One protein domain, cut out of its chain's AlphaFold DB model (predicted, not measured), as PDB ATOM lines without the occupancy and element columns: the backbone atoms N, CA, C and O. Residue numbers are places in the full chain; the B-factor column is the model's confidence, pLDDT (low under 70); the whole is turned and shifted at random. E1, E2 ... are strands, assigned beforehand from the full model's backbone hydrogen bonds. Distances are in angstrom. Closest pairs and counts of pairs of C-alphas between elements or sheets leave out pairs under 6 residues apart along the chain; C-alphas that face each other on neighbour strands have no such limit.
ATOM      1  N   VAL A  31     105.587   2.272  29.754       46.72
ATOM      2  CA  VAL A  31     105.563   2.634  28.347       46.72
ATOM      3  C   VAL A  31     105.845   4.129  28.252       46.72
ATOM      4  O   VAL A  31     105.298   4.934  29.007       46.72
ATOM      5  N   ASP A  32     106.720   4.511  27.329       48.75
ATOM      6  CA  ASP A  32     106.928   5.920  27.027       48.75
ATOM      7  C   ASP A  32     105.634   6.463  26.404       48.75
ATOM      8  O   ASP A  32     105.246   6.079  25.300       48.75
ATOM      9  N   ASN A  33     104.944   7.349  27.123       50.50
ATOM     10  CA  ASN A  33     103.883   8.156  26.535       50.50
ATOM     11  C   ASN A  33     104.534   9.296  25.755       50.50
ATOM     12  O   ASN A  33     105.477   9.933  26.235       50.50
ATOM     13  N   ILE A  34     104.000   9.604  24.577       54.00
ATOM     14  CA  ILE A  34     104.441  10.728  23.748       54.00
ATOM     15  C   ILE A  34     103.895  12.045  24.350       54.00
ATOM     16  O   ILE A  34     103.292  12.863  23.678       54.00
ATOM     17  N   GLY A  35     104.090  12.267  25.654       53.34
ATOM     18  CA  GLY A  35     103.693  13.454  26.418       53.34
ATOM     19  C   GLY A  35     102.271  13.441  27.021       53.34
ATOM     20  O   GLY A  35     101.485  12.524  26.802       53.34
ATOM     21  N   PRO A  36     101.922  14.462  27.828       51.16
ATOM     22  CA  PRO A  36     100.618  14.566  28.494       51.16
ATOM     23  C   PRO A  36      99.483  14.757  27.477       51.16
ATOM     24  O   PRO A  36      99.639  15.534  26.536       51.16
ATOM     25  N   GLY A  37      98.346  14.074  27.640       49.47
ATOM     26  CA  GLY A  37      97.229  14.112  26.682       49.47
ATOM     27  C   GLY A  37      97.332  13.088  25.543       49.47
ATOM     28  O   GLY A  37      96.461  13.054  24.676       49.47
ATOM     29  N   THR A  38      98.390  12.269  25.520       50.91
ATOM     30  CA  THR A  38      98.513  11.098  24.635       50.91
ATOM     31  C   THR A  38      98.224   9.808  25.395       50.91
ATOM     32  O   THR A  38      98.827   8.776  25.110       50.91
ATOM     33  N   ASP A  39      97.362   9.880  26.403       50.25
ATOM     34  CA  ASP A  39      96.955   8.778  27.262       50.25
ATOM     35  C   ASP A  39      96.464   7.623  26.374       50.25
ATOM     36  O   ASP A  39      95.391   7.673  25.775       50.25
ATOM     37  N   GLY A  40      97.308   6.603  26.211       47.03
ATOM     38  CA  GLY A  40      97.027   5.449  25.359       47.03
ATOM     39  C   GLY A  40      97.650   5.460  23.959       47.03
ATOM     40  O   GLY A  40      97.452   4.489  23.226       47.03
ATOM     41  N   PHE A  41      98.457   6.461  23.585       51.44
ATOM     42  CA  PHE A  41      99.393   6.336  22.460       51.44
ATOM     43  C   PHE A  41     100.602   5.514  22.910       51.44
ATOM     44  O   PHE A  41     101.730   5.988  23.023       51.44
ATOM     45  N   PHE A  42     100.323   4.248  23.207       52.44
ATOM     46  CA  PHE A  42     101.339   3.226  23.290       52.44
ATOM     47  C   PHE A  42     101.970   3.147  21.901       52.44
ATOM     48  O   PHE A  42     101.277   2.846  20.926       52.44
ATOM     49  N   THR A  43     103.272   3.390  21.788       52.56
ATOM     50  CA  THR A  43     104.054   2.936  20.632       52.56
ATOM     51  C   THR A  43     104.052   1.404  20.613       52.56
ATOM     52  O   THR A  43     105.012   0.745  20.989       52.56
ATOM     53  N   LEU A  44     102.922   0.810  20.231       49.47
ATOM     54  CA  LEU A  44     102.768  -0.608  19.918       49.47
ATOM     55  C   LEU A  44     103.848  -1.027  18.902       49.47
ATOM     56  O   LEU A  44     104.011  -0.332  17.900       49.47
ATOM     57  N   PRO A  45     104.514  -2.189  19.030       52.22
ATOM     58  CA  PRO A  45     104.964  -2.917  20.211       52.22
ATOM     59  C   PRO A  45     106.470  -2.648  20.419       52.22
ATOM     60  O   PRO A  45     107.273  -3.578  20.501       52.22
ATOM     61  N   LEU A  46     106.887  -1.384  20.368       51.47
ATOM     62  CA  LEU A  46     108.284  -1.036  20.576       51.47
ATOM     63  C   LEU A  46     108.501  -0.935  22.078       51.47
ATOM     64  O   LEU A  46     107.965  -0.049  22.741       51.47
ATOM     65  N   ASP A  47     109.256  -1.897  22.598       56.34
ATOM     66  CA  ASP A  47     109.850  -1.814  23.926       56.34
ATOM     67  C   ASP A  47     110.486  -0.425  24.118       56.34
ATOM     68  O   ASP A  47     111.030   0.149  23.168       56.34
ATOM     69  N   VAL A  48     110.438   0.111  25.335       57.81
ATOM     70  CA  VAL A  48     111.021   1.417  25.692       57.81
ATOM     71  C   VAL A  48     112.517   1.466  25.342       57.81
ATOM     72  O   VAL A  48     113.071   2.521  25.019       57.81
ATOM     73  N   ASP A  49     113.166   0.300  25.336       62.16
ATOM     74  CA  ASP A  49     114.565   0.109  24.946       62.16
ATOM     75  C   ASP A  49     114.806  -0.037  23.432       62.16
ATOM     76  O   ASP A  49     115.951   0.037  22.995       62.16
ATOM     77  N   ASN A  50     113.756  -0.185  22.621       67.19
ATOM     78  CA  ASN A  50     113.835  -0.357  21.164       67.19
ATOM     79  C   ASN A  50     113.218   0.806  20.369       67.19
ATOM     80  O   ASN A  50     113.069   0.725  19.147       67.19
ATOM     81  N   LEU A  51     112.849   1.898  21.038       71.81
ATOM     82  CA  LEU A  51     112.427   3.115  20.355       71.81
ATOM     83  C   LEU A  51     113.630   3.789  19.670       71.81
ATOM     84  O   LEU A  51     114.696   3.882  20.277       71.81
ATOM     85  N   PRO A  52     113.468   4.347  18.456       78.56
ATOM     86  CA  PRO A  52     114.525   5.114  17.799       78.56
ATOM     87  C   PRO A  52     115.059   6.252  18.680       78.56
ATOM     88  O   PRO A  52     114.276   6.925  19.360       78.56
ATOM     89  N   ASP A  53     116.370   6.518  18.613       85.31
ATOM     90  CA  ASP A  53     117.050   7.578  19.381       85.31
ATOM     91  C   ASP A  53     116.392   8.951  19.206       85.31
ATOM     92  O   ASP A  53     116.245   9.712  20.159       85.31
ATOM     93  N   HIS A  54     115.919   9.242  17.997       87.50
ATOM     94  CA  HIS A  54     115.137  10.431  17.685       87.50
ATOM     95  C   HIS A  54     113.813   9.994  17.079       87.50
ATOM     96  O   HIS A  54     113.782   9.450  15.975       87.50
ATOM     97  N   MET A  55     112.722  10.234  17.798       84.00
ATOM     98  CA  MET A  55     111.388   9.882  17.331       84.00
ATOM     99  C   MET A  55     110.549  11.140  17.156       84.00
ATOM    100  O   MET A  55     110.497  11.986  18.048       84.00
ATOM    101  N   PHE A  56     109.875  11.226  16.014       85.81
ATOM    102  CA  PHE A  56     108.856  12.229  15.742       85.81
ATOM    103  C   PHE A  56     107.515  11.530  15.566       85.81
ATOM    104  O   PHE A  56     107.439  10.516  14.871       85.81
ATOM    105  N   ALA A  57     106.466  12.082  16.166       82.62
ATOM    106  CA  ALA A  57     105.104  11.608  15.970       82.62
ATOM    107  C   ALA A  57     104.189  12.788  15.651       82.62
ATOM    108  O   ALA A  57     104.299  13.855  16.251       82.62
ATOM    109  N   PHE A  58     103.302  12.597  14.678       86.19
ATOM    110  CA  PHE A  58     102.256  13.557  14.362       86.19
ATOM    111  C   PHE A  58     100.912  12.969  14.774       86.19
ATOM    112  O   PHE A  58     100.538  11.891  14.314       86.19
ATOM    113  N   ASN A  59     100.202  13.692  15.632       81.50
ATOM    114  CA  ASN A  59      98.956  13.264  16.243       81.50
ATOM    115  C   ASN A  59      97.845  14.267  15.928       81.50
ATOM    116  O   ASN A  59      98.068  15.476  15.900       81.50
ATOM    117  N   VAL A  60      96.629  13.765  15.717       86.25
ATOM    118  CA  VAL A  60      95.431  14.598  15.576       86.25
ATOM    119  C   VAL A  60      94.379  14.077  16.538       86.25
ATOM    120  O   VAL A  60      93.866  12.974  16.362       86.25
ATOM    121  N   TYR A  61      94.057  14.877  17.551       84.19
ATOM    122  CA  TYR A  61      92.992  14.561  18.501       84.19
ATOM    123  C   TYR A  61      91.683  15.187  18.044       84.19
ATOM    124  O   TYR A  61      91.664  16.346  17.631       84.19
ATOM    125  N   TYR A  62      90.593  14.431  18.161       87.06
ATOM    126  CA  TYR A  62      89.234  14.934  18.002       87.06
ATOM    127  C   TYR A  62      88.430  14.617  19.258       87.06
ATOM    128  O   TYR A  62      88.204  13.448  19.566       87.06
ATOM    129  N   ASN A  63      87.975  15.657  19.953       86.12
ATOM    130  CA  ASN A  63      87.154  15.525  21.149       86.12
ATOM    131  C   ASN A  63      85.794  16.178  20.920       86.12
ATOM    132  O   ASN A  63      85.716  17.346  20.545       86.12
ATOM    133  N   HIS A  64      84.730  15.428  21.199       89.50
ATOM    134  CA  HIS A  64      83.360  15.922  21.192       89.50
ATOM    135  C   HIS A  64      82.780  15.827  22.601       89.50
ATOM    136  O   HIS A  64      82.686  14.739  23.172       89.50
ATOM    137  N   TYR A  65      82.362  16.963  23.146       86.56
ATOM    138  CA  TYR A  65      81.672  17.045  24.426       86.56
ATOM    139  C   TYR A  65      80.256  17.565  24.224       86.56
ATOM    140  O   TYR A  65      80.047  18.543  23.511       86.56
ATOM    141  N   GLU A  66      79.293  16.958  24.914       92.19
ATOM    142  CA  GLU A  66      77.912  17.432  24.954       92.19
ATOM    143  C   GLU A  66      77.387  17.412  26.396       92.19
ATOM    144  O   GLU A  66      77.413  16.387  27.076       92.19
ATOM    145  N   ALA A  67      76.867  18.548  26.859       89.25
ATOM    146  CA  ALA A  67      76.197  18.695  28.141       89.25
ATOM    147  C   ALA A  67      74.755  19.176  27.929       89.25
ATOM    148  O   ALA A  67      74.508  20.222  27.333       89.25
ATOM    149  N   ARG A  68      73.792  18.411  28.457       88.88
ATOM    150  CA  ARG A  68      72.345  18.722  28.396       88.88
ATOM    151  C   ARG A  68      71.751  19.190  29.723       88.88
ATOM    152  O   ARG A  68      70.538  19.313  29.876       88.88
ATOM    153  N   LYS A  69      72.592  19.325  30.743       87.19
ATOM    154  CA  LYS A  69      72.185  19.676  32.101       87.19
ATOM    155  C   LYS A  69      73.099  20.779  32.592       87.19
ATOM    156  O   LYS A  69      74.308  20.584  32.658       87.19
ATOM    157  N   LEU A  70      72.501  21.904  32.960       83.81
ATOM    158  CA  LEU A  70      73.188  23.034  33.563       83.81
ATOM    159  C   LEU A  70      72.420  23.438  34.818       83.81
ATOM    160  O   LEU A  70      71.198  23.579  34.788       83.81
ATOM    161  N   ASN A  71      73.130  23.559  35.934       84.75
ATOM    162  CA  ASN A  71      72.559  23.964  37.209       84.75
ATOM    163  C   ASN A  71      73.293  25.219  37.667       84.75
ATOM    164  O   ASN A  71      74.498  25.169  37.908       84.75
ATOM    165  N   ILE A  72      72.574  26.334  37.740       80.44
ATOM    166  CA  ILE A  72      73.134  27.616  38.137       80.44
ATOM    167  C   ILE A  72      72.319  28.133  39.316       80.44
ATOM    168  O   ILE A  72      71.133  28.441  39.190       80.44
ATOM    169  N   SER A  73      72.969  28.266  40.469       79.38
ATOM    170  CA  SER A  73      72.334  28.748  41.699       79.38
ATOM    171  C   SER A  73      71.738  30.151  41.545       79.38
ATOM    172  O   SER A  73      70.660  30.408  42.075       79.38
ATOM    173  N   SER A  74      72.370  31.032  40.761       80.25
ATOM    174  CA  SER A  74      71.865  32.384  40.481       80.25
ATOM    175  C   SER A  74      70.596  32.422  39.619       80.25
ATOM    176  O   SER A  74      69.898  33.429  39.636       80.25
ATOM    177  N   PHE A  75      70.261  31.336  38.915       71.62
ATOM    178  CA  PHE A  75      69.020  31.195  38.140       71.62
ATOM    179  C   PHE A  75      67.972  30.319  38.848       71.62
ATOM    180  O   PHE A  75      67.044  29.824  38.215       71.62
ATOM    181  N   GLY A  76      68.109  30.099  40.160       78.62
ATOM    182  CA  GLY A  76      67.170  29.271  40.924       78.62
ATOM    183  C   GLY A  76      67.353  27.763  40.713       78.62
ATOM    184  O   GLY A  76      66.481  26.985  41.096       78.62
ATOM    185  N   GLY A  77      68.484  27.335  40.140       81.19
ATOM    186  CA  GLY A  77      68.868  25.932  40.032       81.19
ATOM    187  C   GLY A  77      68.939  25.416  38.593       81.19
ATOM    188  O   GLY A  77      69.707  25.914  37.768       81.19
ATOM    189  N   LYS A  78      68.193  24.344  38.301       82.56
ATOM    190  CA  LYS A  78      68.245  23.649  37.007       82.56
ATOM    191  C   LYS A  78      67.731  24.554  35.888       82.56
ATOM    192  O   LYS A  78      66.572  24.957  35.901       82.56
ATOM    193  N   VAL A  79      68.564  24.767  34.877       81.12
ATOM    194  CA  VAL A  79      68.181  25.475  33.657       81.12
ATOM    195  C   VAL A  79      67.527  24.488  32.685       81.12
ATOM    196  O   VAL A  79      68.087  23.422  32.404       81.12
ATOM    197  N   SER A  80      66.322  24.805  32.207       81.12
ATOM    198  CA  SER A  80      65.617  24.015  31.191       81.12
ATOM    199  C   SER A  80      66.196  24.263  29.796       81.12
ATOM    200  O   SER A  80      66.684  25.350  29.503       81.12
ATOM    201  N   ASP A  81      66.136  23.237  28.944       84.06
ATOM    202  CA  ASP A  81      66.504  23.308  27.522       84.06
ATOM    203  C   ASP A  81      67.916  23.846  27.247       84.06
ATOM    204  O   ASP A  81      68.145  24.603  26.303       84.06
ATOM    205  N   VAL A  82      68.884  23.432  28.073       87.00
ATOM    206  CA  VAL A  82      70.301  23.718  27.830       87.00
ATOM    207  C   VAL A  82      70.940  22.623  26.995       87.00
ATOM    208  O   VAL A  82      70.873  21.444  27.344       87.00
ATOM    209  N   LYS A  83      71.640  23.031  25.941       91.50
ATOM    210  CA  LYS A  83      72.566  22.198  25.185       91.50
ATOM    211  C   LYS A  83      73.877  22.953  25.000       91.50
ATOM    212  O   LYS A  83      73.927  23.955  24.300       91.50
ATOM    213  N   ILE A  84      74.942  22.449  25.603       89.06
ATOM    214  CA  ILE A  84      76.303  22.942  25.391       89.06
ATOM    215  C   ILE A  84      77.055  21.847  24.652       89.06
ATOM    216  O   ILE A  84      77.111  20.720  25.137       89.06
ATOM    217  N   SER A  85      77.618  22.159  23.494       92.38
ATOM    218  CA  SER A  85      78.488  21.243  22.756       92.38
ATOM    219  C   SER A  85      79.840  21.886  22.502       92.38
ATOM    220  O   SER A  85      79.898  23.078  22.208       92.38
ATOM    221  N   SER A  86      80.907  21.102  22.574       88.56
ATOM    222  CA  SER A  86      82.257  21.548  22.244       88.56
ATOM    223  C   SER A  86      82.931  20.507  21.368       88.56
ATOM    224  O   SER A  86      83.091  19.364  21.786       88.56
ATOM    225  N   ASP A  87      83.348  20.929  20.182       91.69
ATOM    226  CA  ASP A  87      84.208  20.165  19.287       91.69
ATOM    227  C   ASP A  87      85.623  20.732  19.403       91.69
ATOM    228  O   ASP A  87      85.810  21.947  19.324       91.69
ATOM    229  N   ALA A  88      86.621  19.878  19.601       87.19
ATOM    230  CA  ALA A  88      88.020  20.281  19.622       87.19
ATOM    231  C   ALA A  88      88.839  19.396  18.683       87.19
ATOM    232  O   ALA A  88      88.778  18.171  18.773       87.19
ATOM    233  N   ILE A  89      89.612  20.029  17.803       89.75
ATOM    234  CA  ILE A  89      90.588  19.390  16.923       89.75
ATOM    235  C   ILE A  89      91.967  19.883  17.345       89.75
ATOM    236  O   ILE A  89      92.213  21.085  17.357       89.75
ATOM    237  N   ILE A  90      92.867  18.970  17.694       87.81
ATOM    238  CA  ILE A  90      94.198  19.327  18.192       87.81
ATOM    239  C   ILE A  90      95.246  18.583  17.365       87.81
ATOM    240  O   ILE A  90      95.602  17.454  17.708       87.81
ATOM    241  N   PRO A  91      95.735  19.167  16.256       90.06
ATOM    242  CA  PRO A  91      96.985  18.741  15.653       90.06
ATOM    243  C   PRO A  91      98.137  18.972  16.628       90.06
ATOM    244  O   PRO A  91      98.237  20.019  17.279       90.06
ATOM    245  N   ARG A  92      99.021  17.987  16.701       86.88
ATOM    246  CA  ARG A  92     100.173  17.982  17.587       86.88
ATOM    247  C   ARG A  92     101.364  17.327  16.900       86.88
ATOM    248  O   ARG A  92     101.225  16.289  16.257       86.88
ATOM    249  N   LEU A  93     102.528  17.952  17.039       88.69
ATOM    250  CA  LEU A  93     103.811  17.399  16.625       88.69
ATOM    251  C   LEU A  93     104.660  17.159  17.867       88.69
ATOM    252  O   LEU A  93     104.928  18.081  18.637       88.69
ATOM    253  N   ASP A  94     105.096  15.921  18.019       86.38
ATOM    254  CA  ASP A  94     105.849  15.430  19.155       86.38
ATOM    255  C   ASP A  94     107.271  15.062  18.761       86.38
ATOM    256  O   ASP A  94     107.511  14.516  17.681       86.38
ATOM    257  N   TYR A  95     108.205  15.310  19.673       87.44
ATOM    258  CA  TYR A  95     109.591  14.887  19.571       87.44
ATOM    259  C   TYR A  95     110.038  14.214  20.866       87.44
ATOM    260  O   TYR A  95     109.888  14.772  21.954       87.44
ATOM    261  N   LEU A  96     110.649  13.039  20.736       85.94
ATOM    262  CA  LEU A  96     111.270  12.310  21.833       85.94
ATOM    263  C   LEU A  96     112.776  12.193  21.578       85.94
ATOM    264  O   LEU A  96     113.212  11.629  20.572       85.94
ATOM    265  N   SER A  97     113.572  12.742  22.494       86.69
ATOM    266  CA  SER A  97     115.035  12.702  22.437       86.69
ATOM    267  C   SER A  97     115.579  11.397  23.035       86.69
ATOM    268  O   SER A  97     114.851  10.715  23.760       86.69
ATOM    269  N   PRO A  98     116.847  11.030  22.794       86.00
ATOM    270  CA  PRO A  98     117.436   9.830  23.391       86.00
ATOM    271  C   PRO A  98     117.844  10.042  24.858       86.00
ATOM    272  O   PRO A  98     118.229   9.099  25.545       86.00
ATOM    273  N   LEU A  99     117.781  11.280  25.363       86.75
ATOM    274  CA  LEU A  99     118.222  11.609  26.712       86.75
ATOM    275  C   LEU A  99     117.259  11.023  27.748       86.75
ATOM    276  O   LEU A  99     116.093  11.413  27.800       86.75
ATOM    277  N   ARG A 100     117.764  10.128  28.604       83.25
ATOM    278  CA  ARG A 100     116.998   9.532  29.705       83.25
ATOM    279  C   ARG A 100     117.257  10.261  31.023       83.25
ATOM    280  O   ARG A 100     118.402  10.399  31.445       83.25
ATOM    281  N   ILE A 101     116.189  10.685  31.693       78.31
ATOM    282  CA  ILE A 101     116.216  11.317  33.017       78.31
ATOM    283  C   ILE A 101     115.245  10.544  33.918       78.31
ATOM    284  O   ILE A 101     114.081  10.372  33.571       78.31
ATOM    285  N   PHE A 102     115.730  10.030  35.055       83.19
ATOM    286  CA  PHE A 102     114.956   9.188  35.990       83.19
ATOM    287  C   PHE A 102     114.237   7.981  35.345       83.19
ATOM    288  O   PHE A 102     113.224   7.511  35.855       83.19
ATOM    289  N   GLY A 103     114.778   7.459  34.238       72.94
ATOM    290  CA  GLY A 103     114.232   6.299  33.525       72.94
ATOM    291  C   GLY A 103     113.253   6.624  32.393       72.94
ATOM    292  O   GLY A 103     112.905   5.709  31.659       72.94
ATOM    293  N   GLY A 104     112.863   7.889  32.202       73.06
ATOM    294  CA  GLY A 104     112.031   8.329  31.075       73.06
ATOM    295  C   GLY A 104     112.821   9.140  30.050       73.06
ATOM    296  O   GLY A 104     113.827   9.770  30.390       73.06
ATOM    297  N   ARG A 105     112.378   9.142  28.791       78.88
ATOM    298  CA  ARG A 105     112.985   9.961  27.733       78.88
ATOM    299  C   ARG A 105     112.502  11.409  27.802       78.88
ATOM    300  O   ARG A 105     111.314  11.678  27.961       78.88
ATOM    301  N   LEU A 106     113.422  12.360  27.649       82.94
ATOM    302  CA  LEU A 106     113.074  13.772  27.537       82.94
ATOM    303  C   LEU A 106     112.437  14.026  26.167       82.94
ATOM    304  O   LEU A 106     113.049  13.754  25.132       82.94
ATOM    305  N   GLY A 107     111.231  14.580  26.162       84.44
ATOM    306  CA  GLY A 107     110.496  14.929  24.954       84.44
ATOM    307  C   GLY A 107     109.793  16.271  25.083       84.44
ATOM    308  O   GLY A 107     109.702  16.851  26.165       84.44
ATOM    309  N   GLY A 108     109.308  16.769  23.957       84.75
ATOM    310  CA  GLY A 108     108.546  18.004  23.871       84.75
ATOM    311  C   GLY A 108     107.572  17.944  22.710       84.75
ATOM    312  O   GLY A 108     107.703  17.107  21.817       84.75
ATOM    313  N   TYR A 109     106.591  18.835  22.726       86.94
ATOM    314  CA  TYR A 109     105.582  18.884  21.684       86.94
ATOM    315  C   TYR A 109     105.105  20.303  21.432       86.94
ATOM    316  O   TYR A 109     105.176  21.170  22.305       86.94
ATOM    317  N   ILE A 110     104.584  20.507  20.231       90.62
ATOM    318  CA  ILE A 110     103.799  21.681  19.871       90.62
ATOM    319  C   ILE A 110     102.403  21.215  19.483       90.62
ATOM    320  O   ILE A 110     102.248  20.199  18.809       90.62
ATOM    321  N   ALA A 111     101.385  21.939  19.923       88.94
ATOM    322  CA  ALA A 111      99.999  21.655  19.591       88.94
ATOM    323  C   ALA A 111      99.297  22.955  19.219       88.94
ATOM    324  O   ALA A 111      99.572  23.993  19.818       88.94
ATOM    325  N   GLN A 112      98.390  22.883  18.251       91.69
ATOM    326  CA  GLN A 112      97.580  24.022  17.832       91.69
ATOM    327  C   GLN A 112      96.105  23.642  17.941       91.69
ATOM    328  O   GLN A 112      95.547  23.082  16.999       91.69
ATOM    329  N   PRO A 113      95.461  23.874  19.093       87.25
ATOM    330  CA  PRO A 113      94.073  23.493  19.279       87.25
ATOM    331  C   PRO A 113      93.141  24.434  18.509       87.25
ATOM    332  O   PRO A 113      93.241  25.657  18.602       87.25
ATOM    333  N   TYR A 114      92.183  23.849  17.802       89.94
ATOM    334  CA  TYR A 114      91.011  24.522  17.264       89.94
ATOM    335  C   TYR A 114      89.783  24.044  18.027       89.94
ATOM    336  O   TYR A 114      89.516  22.844  18.096       89.94
ATOM    337  N   ILE A 115      89.041  24.976  18.616       90.62
ATOM    338  CA  ILE A 115      87.878  24.681  19.450       90.62
ATOM    339  C   ILE A 115      86.671  25.412  18.880       90.62
ATOM    340  O   ILE A 115      86.718  26.618  18.641       90.62
ATOM    341  N   ARG A 116      85.569  24.683  18.729       92.69
ATOM    342  CA  ARG A 116      84.257  25.220  18.392       92.69
ATOM    343  C   ARG A 116      83.282  24.885  19.507       92.69
ATOM    344  O   ARG A 116      82.947  23.723  19.727       92.69
ATOM    345  N   GLN A 117      82.804  25.911  20.192       91.31
ATOM    346  CA  GLN A 117      81.861  25.782  21.289       91.31
ATOM    347  C   GLN A 117      80.513  26.364  20.880       91.31
ATOM    348  O   GLN A 117      80.433  27.483  20.383       91.31
ATOM    349  N   ARG A 118      79.443  25.614  21.127       93.69
ATOM    350  CA  ARG A 118      78.063  26.054  20.916       93.69
ATOM    351  C   ARG A 118      77.309  25.958  22.221       93.69
ATOM    352  O   ARG A 118      77.378  24.940  22.909       93.69
ATOM    353  N   VAL A 119      76.587  27.013  22.554       90.94
ATOM    354  CA  VAL A 119      75.777  27.104  23.763       90.94
ATOM    355  C   VAL A 119      74.366  27.460  23.341       90.94
ATOM    356  O   VAL A 119      74.140  28.512  22.760       90.94
ATOM    357  N   ALA A 120      73.414  26.593  23.652       89.88
ATOM    358  CA  ALA A 120      71.996  26.871  23.540       89.88
ATOM    359  C   ALA A 120      71.360  26.805  24.929       89.88
ATOM    360  O   ALA A 120      71.551  25.824  25.648       89.88
ATOM    361  N   ALA A 121      70.637  27.848  25.320       85.94
ATOM    362  CA  ALA A 121      69.912  27.929  26.584       85.94
ATOM    363  C   ALA A 121      68.750  28.918  26.447       85.94
ATOM    364  O   ALA A 121      68.884  29.935  25.771       85.94
ATOM    365  N   PHE A 122      67.616  28.646  27.100       83.81
ATOM    366  CA  PHE A 122      66.441  29.536  27.091       83.81
ATOM    367  C   PHE A 122      65.934  29.917  25.682       83.81
ATOM    368  O   PHE A 122      65.442  31.022  25.470       83.81
ATOM    369  N   GLY A 123      66.080  29.022  24.698       80.56
ATOM    370  CA  GLY A 123      65.712  29.295  23.302       80.56
ATOM    371  C   GLY A 123      66.680  30.220  22.546       80.56
ATOM    372  O   GLY A 123      66.442  30.510  21.378       80.56
ATOM    373  N   LEU A 124      67.772  30.654  23.181       85.75
ATOM    374  CA  LEU A 124      68.876  31.378  22.553       85.75
ATOM    375  C   LEU A 124      70.001  30.404  22.202       85.75
ATOM    376  O   LEU A 124      70.218  29.428  22.920       85.75
ATOM    377  N   SER A 125      70.732  30.685  21.127       89.19
ATOM    378  CA  SER A 125      71.920  29.932  20.724       89.19
ATOM    379  C   SER A 125      73.059  30.872  20.360       89.19
ATOM    380  O   SER A 125      72.832  31.848  19.648       89.19
ATOM    381  N   ASP A 126      74.264  30.535  20.796       92.00
ATOM    382  CA  ASP A 126      75.503  31.211  20.435       92.00
ATOM    383  C   ASP A 126      76.576  30.183  20.052       92.00
ATOM    384  O   ASP A 126      76.586  29.048  20.546       92.00
ATOM    385  N   GLU A 127      77.474  30.582  19.158       92.81
ATOM    386  CA  GLU A 127      78.588  29.773  18.676       92.81
ATOM    387  C   GLU A 127      79.865  30.605  18.666       92.81
ATOM    388  O   GLU A 127      79.904  31.728  18.163       92.81
ATOM    389  N   ARG A 128      80.934  30.025  19.207       90.19
ATOM    390  CA  ARG A 128      82.242  30.652  19.253       90.19
ATOM    391  C   ARG A 128      83.317  29.683  18.811       90.19
ATOM    392  O   ARG A 128      83.393  28.550  19.285       90.19
ATOM    393  N   GLU A 129      84.185  30.182  17.948       91.94
ATOM    394  CA  GLU A 129      85.390  29.488  17.522       91.94
ATOM    395  C   GLU A 129      86.623  30.133  18.152       91.94
ATOM    396  O   GLU A 129      86.667  31.346  18.377       91.94
ATOM    397  N   SER A 130      87.621  29.312  18.459       84.25
ATOM    398  CA  SER A 130      88.902  29.755  18.994       84.25
ATOM    399  C   SER A 130      90.030  28.914  18.424       84.25
ATOM    400  O   SER A 130      89.934  27.691  18.354       84.25
ATOM    401  N   ASN A 131      91.122  29.591  18.088       86.25
ATOM    402  CA  ASN A 131      92.424  28.978  17.862       86.25
ATOM    403  C   ASN A 131      93.294  29.289  19.084       86.25
ATOM    404  O   ASN A 131      93.230  30.415  19.586       86.25
ATOM    405  N   GLY A 132      94.021  28.294  19.588       60.12
ATOM    406  CA  GLY A 132      95.030  28.467  20.640       60.12
ATOM    407  C   GLY A 132      96.422  28.727  20.094       60.12
ATOM    408  O   GLY A 132      96.666  28.394  18.912       60.12
TER     409      GLY A 132
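AT A GLANCE: This is residues 31 to 132 of the 132 residues of the protein "Putative enzyme" of Pseudomonas aeruginosa (UniProt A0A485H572). A long, twisted sheet makes a rod: the long strand E4 runs through it with E1 on one side, E5 and E6 follow each other along its other side, and E7 lies beyond E6. The small hairpin E2 and E3 makes one end of the rod, where residues 72 to 77 stick out, and towards the other end E4 bends and the hairpin E4 and E5 turns, with the unnamed stretch of residues 31 to 54 in that part. The printed part has 102 residues with no named helix and seven named strands, which follow one another along the chain as E1, E2, E3, E4, E5, E6 and E7; the sheet of E1, E4, E5, E6 and E7 is branched, with the antiparallel neighbour pairs E1 and E4, E4 and E5, E4 and E6, and E6 and E7, and the pair E2 and E3 is antiparallel too. The class is all strand, and the whole is extended, with a radius of gyration of the C-alphas of 19.9 A and spans of 57 by 23 by 22 A.

IN THESE COORDINATES: Residues 31 to 54 hold no named element. E1, residues 55 to 67, begins at C-alpha 55 (111.388, 9.882, 17.331) and is 37.9 A long. E2 is residues 70 to 72, 6.5 A, and E3 residues 77 to 79, 6.4 A. E4, residues 83 to 101, is the longest strand, 45.7 A from C-alpha 83 (72.566, 22.198, 25.185) to C-alpha 101. E5 is residues 104 to 111, 21.3 A, and E6 residues 114 to 121, 23.3 A. E7, residues 124 to 131, is 24.1 A long and ends at C-alpha 131 (92.424, 28.978, 17.862).

HOW THE PARTS SIT: E4 bends by 103 degrees at residue 98, and its pairing is staggered. E1 lies on one side of it, antiparallel at 157 degrees, with N 61 and O 90 within hydrogen-bond range at 3.0 A. E5 and E6 lie on the other side. E4 and E5 are an antiparallel hairpin, with N 95 and O 108 at 2.8 A, and E4 and E6 are antiparallel, with N 87 and O 116 at 2.9 A. E5 runs on into E6 across a break of 2 residues, at 64 degrees. E6 and E7 form a hairpin at 168 degrees, with N 117 and O 128 at 2.9 A. E1 runs on into E2 at 69 degrees. E2 and E3 are a hairpin, with N 72 and O 77 at 2.9 A; E3 and E7 are apart.

THE WHOLE: The C-alphas farthest apart, those of Asn 50 and Gly 76, are 58.7 A apart. The printed part has no cut, and the six links between named strands are tight. The mean pLDDT of the printed part is 79.1; residues 31 to 50 and residue 132, the chain's last, are under 70.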